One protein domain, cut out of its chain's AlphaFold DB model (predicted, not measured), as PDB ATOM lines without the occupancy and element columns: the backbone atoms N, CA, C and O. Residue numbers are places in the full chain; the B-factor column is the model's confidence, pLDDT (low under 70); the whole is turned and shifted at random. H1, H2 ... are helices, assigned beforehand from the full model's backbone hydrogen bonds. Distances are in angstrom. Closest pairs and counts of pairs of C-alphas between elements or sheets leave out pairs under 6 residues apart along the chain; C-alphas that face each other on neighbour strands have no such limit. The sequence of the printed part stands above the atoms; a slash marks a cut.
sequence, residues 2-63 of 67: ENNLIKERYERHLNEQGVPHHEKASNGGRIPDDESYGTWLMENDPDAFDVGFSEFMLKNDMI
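What this domain is: This is residues 2 to 63 of the 67 residues of an uncharacterized protein of Alkalihalobacillus caeni (UniProt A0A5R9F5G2). Two long helices, H1 and H3, cross loosely at a wide angle, and the short helix H2 bridges them. The long loop of residues 18 to 36 makes a head at one end of the longest axis, while residues 58 to 63, of which 58 to 61 belong to H3, stick out near the other. The printed part has 62 residues with three named helices, in the order H1, H2, H3, and no named strand: all helix. It is compact, with a radius of gyration of the C-alphas of 12.1 A, yet elongated, spanning 36 by 20 by 19 A.

How they stand to each other: Begin with H1, residues 2 to 17. Its residues 10 to 17 alone touch H2, residues 37 to 44, and you find their closest C-alphas at Glu 11 and Gly 38, 4.4 A apart. These two run opposite ways at a steep tilt of 63 degrees. Next look at H3, residues 46 to 61, whose residues 48 to 49 alone touch H2, with Leu 41 and Phe 49 as the closest C-alphas, 5.6 A apart. H2 and H3 form a helical hairpin, running opposite ways at a steep tilt of 43 degrees. H1 and H3 only just touch, with 3 pairs of C-alphas within 8 A, through residues 7 to 10 and 53 to 56 alone. Their closest C-alphas are those of Tyr 10 and Phe 53, 6.6 A apart, and their lines are about perpendicular at 78 degrees. The helix packing is mostly crossed, with 0 of the 3 pairs at a shallow tilt. In H1, H2 and H3 every O i to N i+4 pair is within hydrogen-bond range.

Where its parts are: Find C-alpha 2 at (227.486, 161.387, 222.608); from there H1 runs 23.3 A to C-alpha 17. H2 begins at C-alpha 37, (215.010, 164.172, 204.223), and is 10.3 A long. H3 runs 22.2 A from C-alpha 46 to C-alpha 61 at (230.180, 174.488, 218.963).

The domain as a whole: The C-alphas farthest apart are those of Glu 2 and Gly 28, at 36.9 A. The link from H1 to H2 is long, and that from H2 to H3 is tight. The printed part has no cut. Look for low model confidence, pLDDT under 70, at residues 2 to 3 and 61 to 63.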
ATOM      1  N   GLU A   2     228.014 160.040 222.905       62.12
ATOM      2  CA  GLU A   2     227.486 161.387 222.608       62.12
ATOM      3  C   GLU A   2     227.174 161.640 221.121       62.12
ATOM      4  O   GLU A   2     226.104 162.143 220.794       62.12
ATOM      5  N   ASN A   3     228.037 161.179 220.208       68.31
ATOM      6  CA  ASN A   3     227.867 161.420 218.768       68.31
ATOM      7  C   ASN A   3     226.574 160.834 218.182       68.31
ATOM      8  O   ASN A   3     226.040 161.394 217.231       68.31
ATOM      9  N   ASN A   4     226.057 159.731 218.734       80.06
ATOM     10  CA  ASN A   4     224.869 159.079 218.176       80.06
ATOM     11  C   ASN A   4     223.596 159.891 218.456       80.06
ATOM     12  O   ASN A   4     222.793 160.109 217.559       80.06
ATOM     13  N   LEU A   5     223.472 160.432 219.674       83.56
ATOM     14  CA  LEU A   5     222.351 161.296 220.056       83.56
ATOM     15  C   LEU A   5     222.327 162.595 219.242       83.56
ATOM     16  O   LEU A   5     221.259 163.109 218.912       83.56
ATOM     17  N   ILE A   6     223.502 163.136 218.906       87.00
ATOM     18  CA  ILE A   6     223.575 164.366 218.115       87.00
ATOM     19  C   ILE A   6     223.275 164.078 216.639       87.00
ATOM     20  O   ILE A   6     222.597 164.886 216.007       87.00
ATOM     21  N   LYS A   7     223.683 162.914 216.106       90.38
ATOM     22  CA  LYS A   7     223.274 162.463 214.764       90.38
ATOM     23  C   LYS A   7     221.758 162.290 214.661       90.38
ATOM     24  O   LYS A   7     221.165 162.851 213.750       90.38
ATOM     25  N   GLU A   8     221.119 161.637 215.631       92.38
ATOM     26  CA  GLU A   8     219.649 161.511 215.687       92.38
ATOM     27  C   GLU A   8     218.951 162.882 215.770       92.38
ATOM     28  O   GLU A   8     217.903 163.115 215.162       92.38
ATOM     29  N   ARG A   9     219.535 163.831 216.514       91.62
ATOM     30  CA  ARG A   9     219.027 165.208 216.580       91.62
ATOM     31  C   ARG A   9     219.156 165.920 215.233       91.62
ATOM     32  O   ARG A   9     218.245 166.657 214.860       91.62
ATOM     33  N   TYR A  10     220.263 165.716 214.526       94.25
ATOM     34  CA  TYR A  10     220.484 166.286 213.201       94.25
ATOM     35  C   TYR A  10     219.548 165.674 212.152       94.25
ATOM     36  O   TYR A  10     218.918 166.412 211.401       94.25
ATOM     37  N   GLU A  11     219.360 164.356 212.166       95.56
ATOM     38  CA  GLU A  11     218.385 163.665 211.317       95.56
ATOM     39  C   GLU A  11     216.981 164.250 211.501       95.56
ATOM     40  O   GLU A  11     216.331 164.655 210.536       95.56
ATOM     41  N   ARG A  12     216.535 164.388 212.756       95.56
ATOM     42  CA  ARG A  12     215.238 164.996 213.066       95.56
ATOM     43  C   ARG A  12     215.148 166.439 212.581       95.56
ATOM     44  O   ARG A  12     214.127 166.820 212.022       95.56
ATOM     45  N   HIS A  13     216.210 167.221 212.760       94.25
ATOM     46  CA  HIS A  13     216.276 168.601 212.284       94.25
ATOM     47  C   HIS A  13     216.109 168.699 210.761       94.25
ATOM     48  O   HIS A  13     215.404 169.586 210.281       94.25
ATOM     49  N   LEU A  14     216.715 167.783 210.002       95.81
ATOM     50  CA  LEU A  14     216.534 167.700 208.552       95.81
ATOM     51  C   LEU A  14     215.111 167.264 208.181       95.81
ATOM     52  O   LEU A  14     214.501 167.857 207.294       95.81
ATOM     53  N   ASN A  15     214.554 166.278 208.885       95.94
ATOM     54  CA  ASN A  15     213.185 165.808 208.663       95.94
ATOM     55  C   ASN A  15     212.143 166.909 208.917       95.94
ATOM     56  O   ASN A  15     211.189 167.036 208.154       95.94
ATOM     57  N   GLU A  16     212.343 167.741 209.940       95.69
ATOM     58  CA  GLU A  16     211.472 168.884 210.252       95.69
ATOM     59  C   GLU A  16     211.502 169.973 209.169       95.69
ATOM     60  O   GLU A  16     210.488 170.625 208.922       95.69
ATOM     61  N   GLN A  17     212.647 170.174 208.512       92.88
ATOM     62  CA  GLN A  17     212.763 171.106 207.383       92.88
ATOM     63  C   GLN A  17     212.160 170.543 206.095       92.88
ATOM     64  O   GLN A  17     211.714 171.305 205.232       92.88
ATOM     65  N   GLY A  18     212.130 169.216 205.984       94.12
ATOM     66  CA  GLY A  18     211.695 168.502 204.796       94.12
ATOM     67  C   GLY A  18     212.708 168.576 203.655       94.12
ATOM     68  O   GLY A  18     213.757 169.216 203.738       94.12
ATOM     69  N   VAL A  19     212.380 167.888 202.562       95.75
ATOM     70  CA  VAL A  19     213.245 167.811 201.381       95.75
ATOM     71  C   VAL A  19     213.373 169.197 200.725       95.75
ATOM     72  O   VAL A  19     212.344 169.802 200.382       95.75
ATOM     73  N   PRO A  20     214.601 169.706 200.497       94.75
ATOM     74  CA  PRO A  20     214.823 170.959 199.784       94.75
ATOM     75  C   PRO A  20     214.147 170.952 198.413       94.75
ATOM     76  O   PRO A  20     214.218 169.968 197.685       94.75
ATOM     77  N   HIS A  21     213.524 172.066 198.018       95.06
ATOM     78  CA  HIS A  21     212.710 172.128 196.795       95.06
ATOM     79  C   HIS A  21     213.433 171.608 195.539       95.06
ATOM     80  O   HIS A  21     212.824 170.911 194.743       95.06
ATOM     81  N   HIS A  22     214.720 171.914 195.369       95.12
ATOM     82  CA  HIS A  22     215.515 171.479 194.214       95.12
ATOM     83  C   HIS A  22     215.960 170.007 194.278       95.12
ATOM     84  O   HIS A  22     216.287 169.435 193.247       95.12
ATOM     85  N   GLU A  23     215.957 169.395 195.463       95.62
ATOM     86  CA  GLU A  23     216.264 167.972 195.649       95.62
ATOM     87  C   GLU A  23     215.027 167.086 195.429       95.62
ATOM     88  O   GLU A  23     215.178 165.882 195.221       95.62
ATOM     89  N   LYS A  24     213.814 167.662 195.431       96.75
ATOM     90  CA  LYS A  24     212.557 166.927 195.215       96.75
ATOM     91  C   LYS A  24     212.464 166.340 193.810       96.75
ATOM     92  O   LYS A  24     212.719 167.031 192.822       96.75
ATOM     93  N   ALA A  25     211.999 165.099 193.718       96.38
ATOM     94  CA  ALA A  25     211.810 164.364 192.475       96.38
ATOM     95  C   ALA A  25     210.843 165.080 191.520       96.38
ATOM     96  O   ALA A  25     211.109 165.158 190.319       96.38
ATOM     97  N   SER A  26     209.770 165.685 192.039       96.31
ATOM     98  CA  SER A  26     208.838 166.499 191.241       96.31
ATOM     99  C   SER A  26     209.494 167.706 190.561       96.31
ATOM    100  O   SER A  26     208.997 168.181 189.540       96.31
ATOM    101  N   ASN A  27     210.634 168.163 191.083       96.44
ATOM    102  CA  ASN A  27     211.411 169.287 190.570       96.44
ATOM    103  C   ASN A  27     212.676 168.849 189.813       96.44
ATOM    104  O   ASN A  27     213.544 169.676 189.536       96.44
ATOM    105  N   GLY A  28     212.784 167.563 189.465       96.25
ATOM    106  CA  GLY A  28     213.946 167.003 188.770       96.25
ATOM    107  C   GLY A  28     215.126 166.668 189.684       96.25
ATOM    108  O   GLY A  28     216.205 166.358 189.182       96.25
ATOM    109  N   GLY A  29     214.930 166.730 191.002       95.75
ATOM    110  CA  GLY A  29     215.874 166.227 191.988       95.75
ATOM    111  C   GLY A  29     215.794 164.706 192.156       95.75
ATOM    112  O   GLY A  29     215.123 164.000 191.401       95.75
ATOM    113  N   ARG A  30     216.512 164.187 193.151       95.19
ATOM    114  CA  ARG A  30     216.710 162.742 193.370       95.19
ATOM    115  C   ARG A  30     215.872 162.145 194.500       95.19
ATOM    116  O   ARG A  30     215.801 160.924 194.606       95.19
ATOM    117  N   ILE A  31     215.276 162.981 195.346       95.88
ATOM    118  CA  ILE A  31     214.608 162.555 196.578       95.88
ATOM    119  C   ILE A  31     213.096 162.574 196.356       95.88
ATOM    120  O   ILE A  31     212.576 163.614 195.947       95.88
ATOM    121  N   PRO A  32     212.370 161.471 196.606       95.62
ATOM    122  CA  PRO A  32     210.916 161.474 196.502       95.62
ATOM    123  C   PRO A  32     210.278 162.553 197.389       95.62
ATOM    124  O   PRO A  32     210.771 162.890 198.464       95.62
ATOM    125  N   ASP A  33     209.181 163.132 196.914       93.62
ATOM    126  CA  ASP A  33     208.539 164.292 197.539       93.62
ATOM    127  C   ASP A  33     207.933 164.015 198.923       93.62
ATOM    128  O   ASP A  33     207.721 164.953 199.697       93.62
ATOM    129  N   ASP A  34     207.626 162.752 199.201       93.62
ATOM    130  CA  ASP A  34     207.000 162.238 200.417       93.62
ATOM    131  C   ASP A  34     208.002 161.674 201.435       93.62
ATOM    132  O   ASP A  34     207.601 161.256 202.522       93.62
ATOM    133  N   GLU A  35     209.297 161.708 201.119       94.69
ATOM    134  CA  GLU A  35     210.342 161.167 201.981       94.69
ATOM    135  C   GLU A  35     210.777 162.125 203.093       94.69
ATOM    136  O   GLU A  35     210.738 163.356 202.986       94.69
ATOM    137  N   SER A  36     211.248 161.530 204.187       96.50
ATOM    138  CA  SER A  36     211.869 162.262 205.292       96.50
ATOM    139  C   SER A  36     213.337 162.526 204.964       96.50
ATOM    140  O   SER A  36     214.117 161.590 204.829       96.50
ATOM    141  N   TYR A  37     213.720 163.798 204.817       96.88
ATOM    142  CA  TYR A  37     215.010 164.172 204.223       96.88
ATOM    143  C   TYR A  37     216.236 163.602 204.953       96.88
ATOM    144  O   TYR A  37     217.109 163.011 204.323       96.88
ATOM    145  N   GLY A  38     216.299 163.751 206.276       96.12
ATOM    146  CA  GLY A  38     217.390 163.222 207.095       96.12
ATOM    147  C   GLY A  38     217.474 161.700 207.045       96.12
ATOM    148  O   GLY A  38     218.561 161.158 206.852       96.12
ATOM    149  N   THR A  39     216.332 161.020 207.154       96.31
ATOM    150  CA  THR A  39     216.260 159.552 207.080       96.31
ATOM    151  C   THR A  39     216.687 159.051 205.700       96.31
ATOM    152  O   THR A  39     217.528 158.159 205.597       96.31
ATOM    153  N   TRP A  40     216.199 159.689 204.632       97.19
ATOM    154  CA  TRP A  40     216.556 159.340 203.259       97.19
ATOM    155  C   TRP A  40     218.058 159.490 203.007       97.19
ATOM    156  O   TRP A  40     218.660 158.601 202.406       97.19
ATOM    157  N   LEU A  41     218.680 160.572 203.492       96.50
ATOM    158  CA  LEU A  41     220.124 160.770 203.369       96.50
ATOM    159  C   LEU A  41     220.909 159.675 204.095       96.50
ATOM    160  O   LEU A  41     221.837 159.130 203.517       96.50
ATOM    161  N   MET A  42     220.533 159.282 205.312       94.62
ATOM    162  CA  MET A  42     221.248 158.205 206.010       94.62
ATOM    163  C   MET A  42     221.248 156.875 205.243       94.62
ATOM    164  O   MET A  42     222.229 156.134 205.298       94.62
ATOM    165  N   GLU A  43     220.155 156.569 204.544       95.31
ATOM    166  CA  GLU A  43     219.998 155.313 203.809       95.31
ATOM    167  C   GLU A  43     220.595 155.360 202.396       95.31
ATOM    168  O   GLU A  43     221.141 154.360 201.928       95.31
ATOM    169  N   ASN A  44     220.497 156.507 201.714       96.56
ATOM    170  CA  ASN A  44     220.786 156.627 200.280       96.56
ATOM    171  C   ASN A  44     222.011 157.497 199.968       96.56
ATOM    172  O   ASN A  44     222.624 157.318 198.916       96.56
ATOM    173  N   ASP A  45     222.371 158.432 200.849       95.38
ATOM    174  CA  ASP A  45     223.533 159.314 200.699       95.38
ATOM    175  C   ASP A  45     224.183 159.650 202.058       95.38
ATOM    176  O   ASP A  45     224.101 160.787 202.552       95.38
ATOM    177  N   PRO A  46     224.810 158.648 202.703       95.12
ATOM    178  CA  PRO A  46     225.405 158.822 204.023       95.12
ATOM    179  C   PRO A  46     226.565 159.826 204.013       95.12
ATOM    180  O   PRO A  46     226.807 160.479 205.027       95.12
ATOM    181  N   ASP A  47     227.246 160.000 202.876       95.50
ATOM    182  CA  ASP A  47     228.327 160.976 202.728       95.50
ATOM    183  C   ASP A  47     227.784 162.410 202.837       95.50
ATOM    184  O   ASP A  47     228.322 163.221 203.596       95.50
ATOM    185  N   ALA A  48     226.682 162.726 202.145       94.38
ATOM    186  CA  ALA A  48     226.030 164.029 202.280       94.38
ATOM    187  C   ALA A  48     225.500 164.266 203.704       94.38
ATOM    188  O   ALA A  48     225.617 165.382 204.221       94.38
ATOM    189  N   PHE A  49     224.970 163.225 204.358       95.19
ATOM    190  CA  PHE A  49     224.556 163.312 205.760       95.19
ATOM    191  C   PHE A  49     225.734 163.653 206.682       95.19
ATOM    192  O   PHE A  49     225.627 164.567 207.497       95.19
ATOM    193  N   ASP A  50     226.864 162.953 206.553       94.38
ATOM    194  CA  ASP A  50     228.027 163.131 207.428       94.38
ATOM    195  C   ASP A  50     228.738 164.478 207.206       94.38
ATOM    196  O   ASP A  50     229.204 165.096 208.173       94.38
ATOM    197  N   VAL A  51     228.777 164.980 205.965       94.88
ATOM    198  CA  VAL A  51     229.268 166.336 205.664       94.88
ATOM    199  C   VAL A  51     228.377 167.378 206.335       94.88
ATOM    200  O   VAL A  51     228.872 168.204 207.107       94.88
ATOM    201  N   GLY A  52     227.061 167.305 206.118       93.19
ATOM    202  CA  GLY A  52     226.110 168.235 206.727       93.19
ATOM    203  C   GLY A  52     226.099 168.160 208.257       93.19
ATOM    204  O   GLY A  52     226.019 169.185 208.937       93.19
ATOM    205  N   PHE A  53     226.259 166.959 208.818       93.19
ATOM    206  CA  PHE A  53     226.386 166.742 210.255       93.19
ATOM    207  C   PHE A  53     227.643 167.410 210.819       93.19
ATOM    208  O   PHE A  53     227.586 168.064 211.860       93.19
ATOM    209  N   SER A  54     228.775 167.283 210.126       91.19
ATOM    210  CA  SER A  54     230.036 167.908 210.539       91.19
ATOM    211  C   SER A  54     229.922 169.436 210.562       91.19
ATOM    212  O   SER A  54     230.348 170.073 211.525       91.19
ATOM    213  N   GLU A  55     229.273 170.032 209.559       90.56
ATOM    214  CA  GLU A  55     228.979 171.472 209.540       90.56
ATOM    215  C   GLU A  55     228.012 171.889 210.658       90.56
ATOM    216  O   GLU A  55     228.204 172.922 211.307       90.56
ATOM    217  N   PHE A  56     226.987 171.076 210.922       89.06
ATOM    218  CA  PHE A  56     226.042 171.301 212.012       89.06
ATOM    219  C   PHE A  56     226.731 171.289 213.381       89.06
ATOM    220  O   PHE A  56     226.444 172.152 214.215       89.06
ATOM    221  N   MET A  57     227.654 170.352 213.607       87.31
ATOM    222  CA  MET A  57     228.458 170.277 214.828       87.31
ATOM    223  C   MET A  57     229.318 171.528 215.004       87.31
ATOM    224  O   MET A  57     229.222 172.185 216.037       87.31
ATOM    225  N   LEU A  58     230.058 171.927 213.963       86.25
ATOM    226  CA  LEU A  58     230.876 173.145 213.989       86.25
ATOM    227  C   LEU A  58     230.040 174.383 214.332       86.25
ATOM    228  O   LEU A  58     230.436 175.197 215.160       86.25
ATOM    229  N   LYS A  59     228.848 174.512 213.741       80.25
ATOM    230  CA  LYS A  59     227.961 175.650 214.001       80.25
ATOM    231  C   LYS A  59     227.385 175.656 215.421       80.25
ATOM    232  O   LYS A  59     227.181 176.737 215.969       80.25
ATOM    233  N   ASN A  60     227.107 174.490 216.008       71.62
ATOM    234  CA  ASN A  60     226.647 174.399 217.398       71.62
ATOM    235  C   ASN A  60     227.784 174.684 218.394       71.62
ATOM    236  O   ASN A  60     227.543 175.368 219.387       71.62
ATOM    237  N   ASP A  61     229.010 174.239 218.108       64.75
ATOM    238  CA  ASP A  61     230.180 174.488 218.963       64.75
ATOM    239  C   ASP A  61     230.585 175.973 218.967       64.75
ATOM    240  O   ASP A  61     230.993 176.509 219.997       64.75
ATOM    241  N   MET A  62     230.355 176.696 217.864       52.78
ATOM    242  CA  MET A  62     230.579 178.149 217.784       52.78
ATOM    243  C   MET A  62     229.624 178.998 218.651       52.78
ATOM    244  O   MET A  62     229.814 180.210 218.735       52.78
ATOM    245  N   ILE A  63     228.617 178.412 219.314       53.66
ATOM    246  CA  ILE A  63     227.735 179.138 220.251       53.66
ATOM    247  C   ILE A  63     228.322 179.191 221.680       53.66
ATOM    248  O   ILE A  63     227.850 179.976 222.500       53.66
TER     249      ILE A  63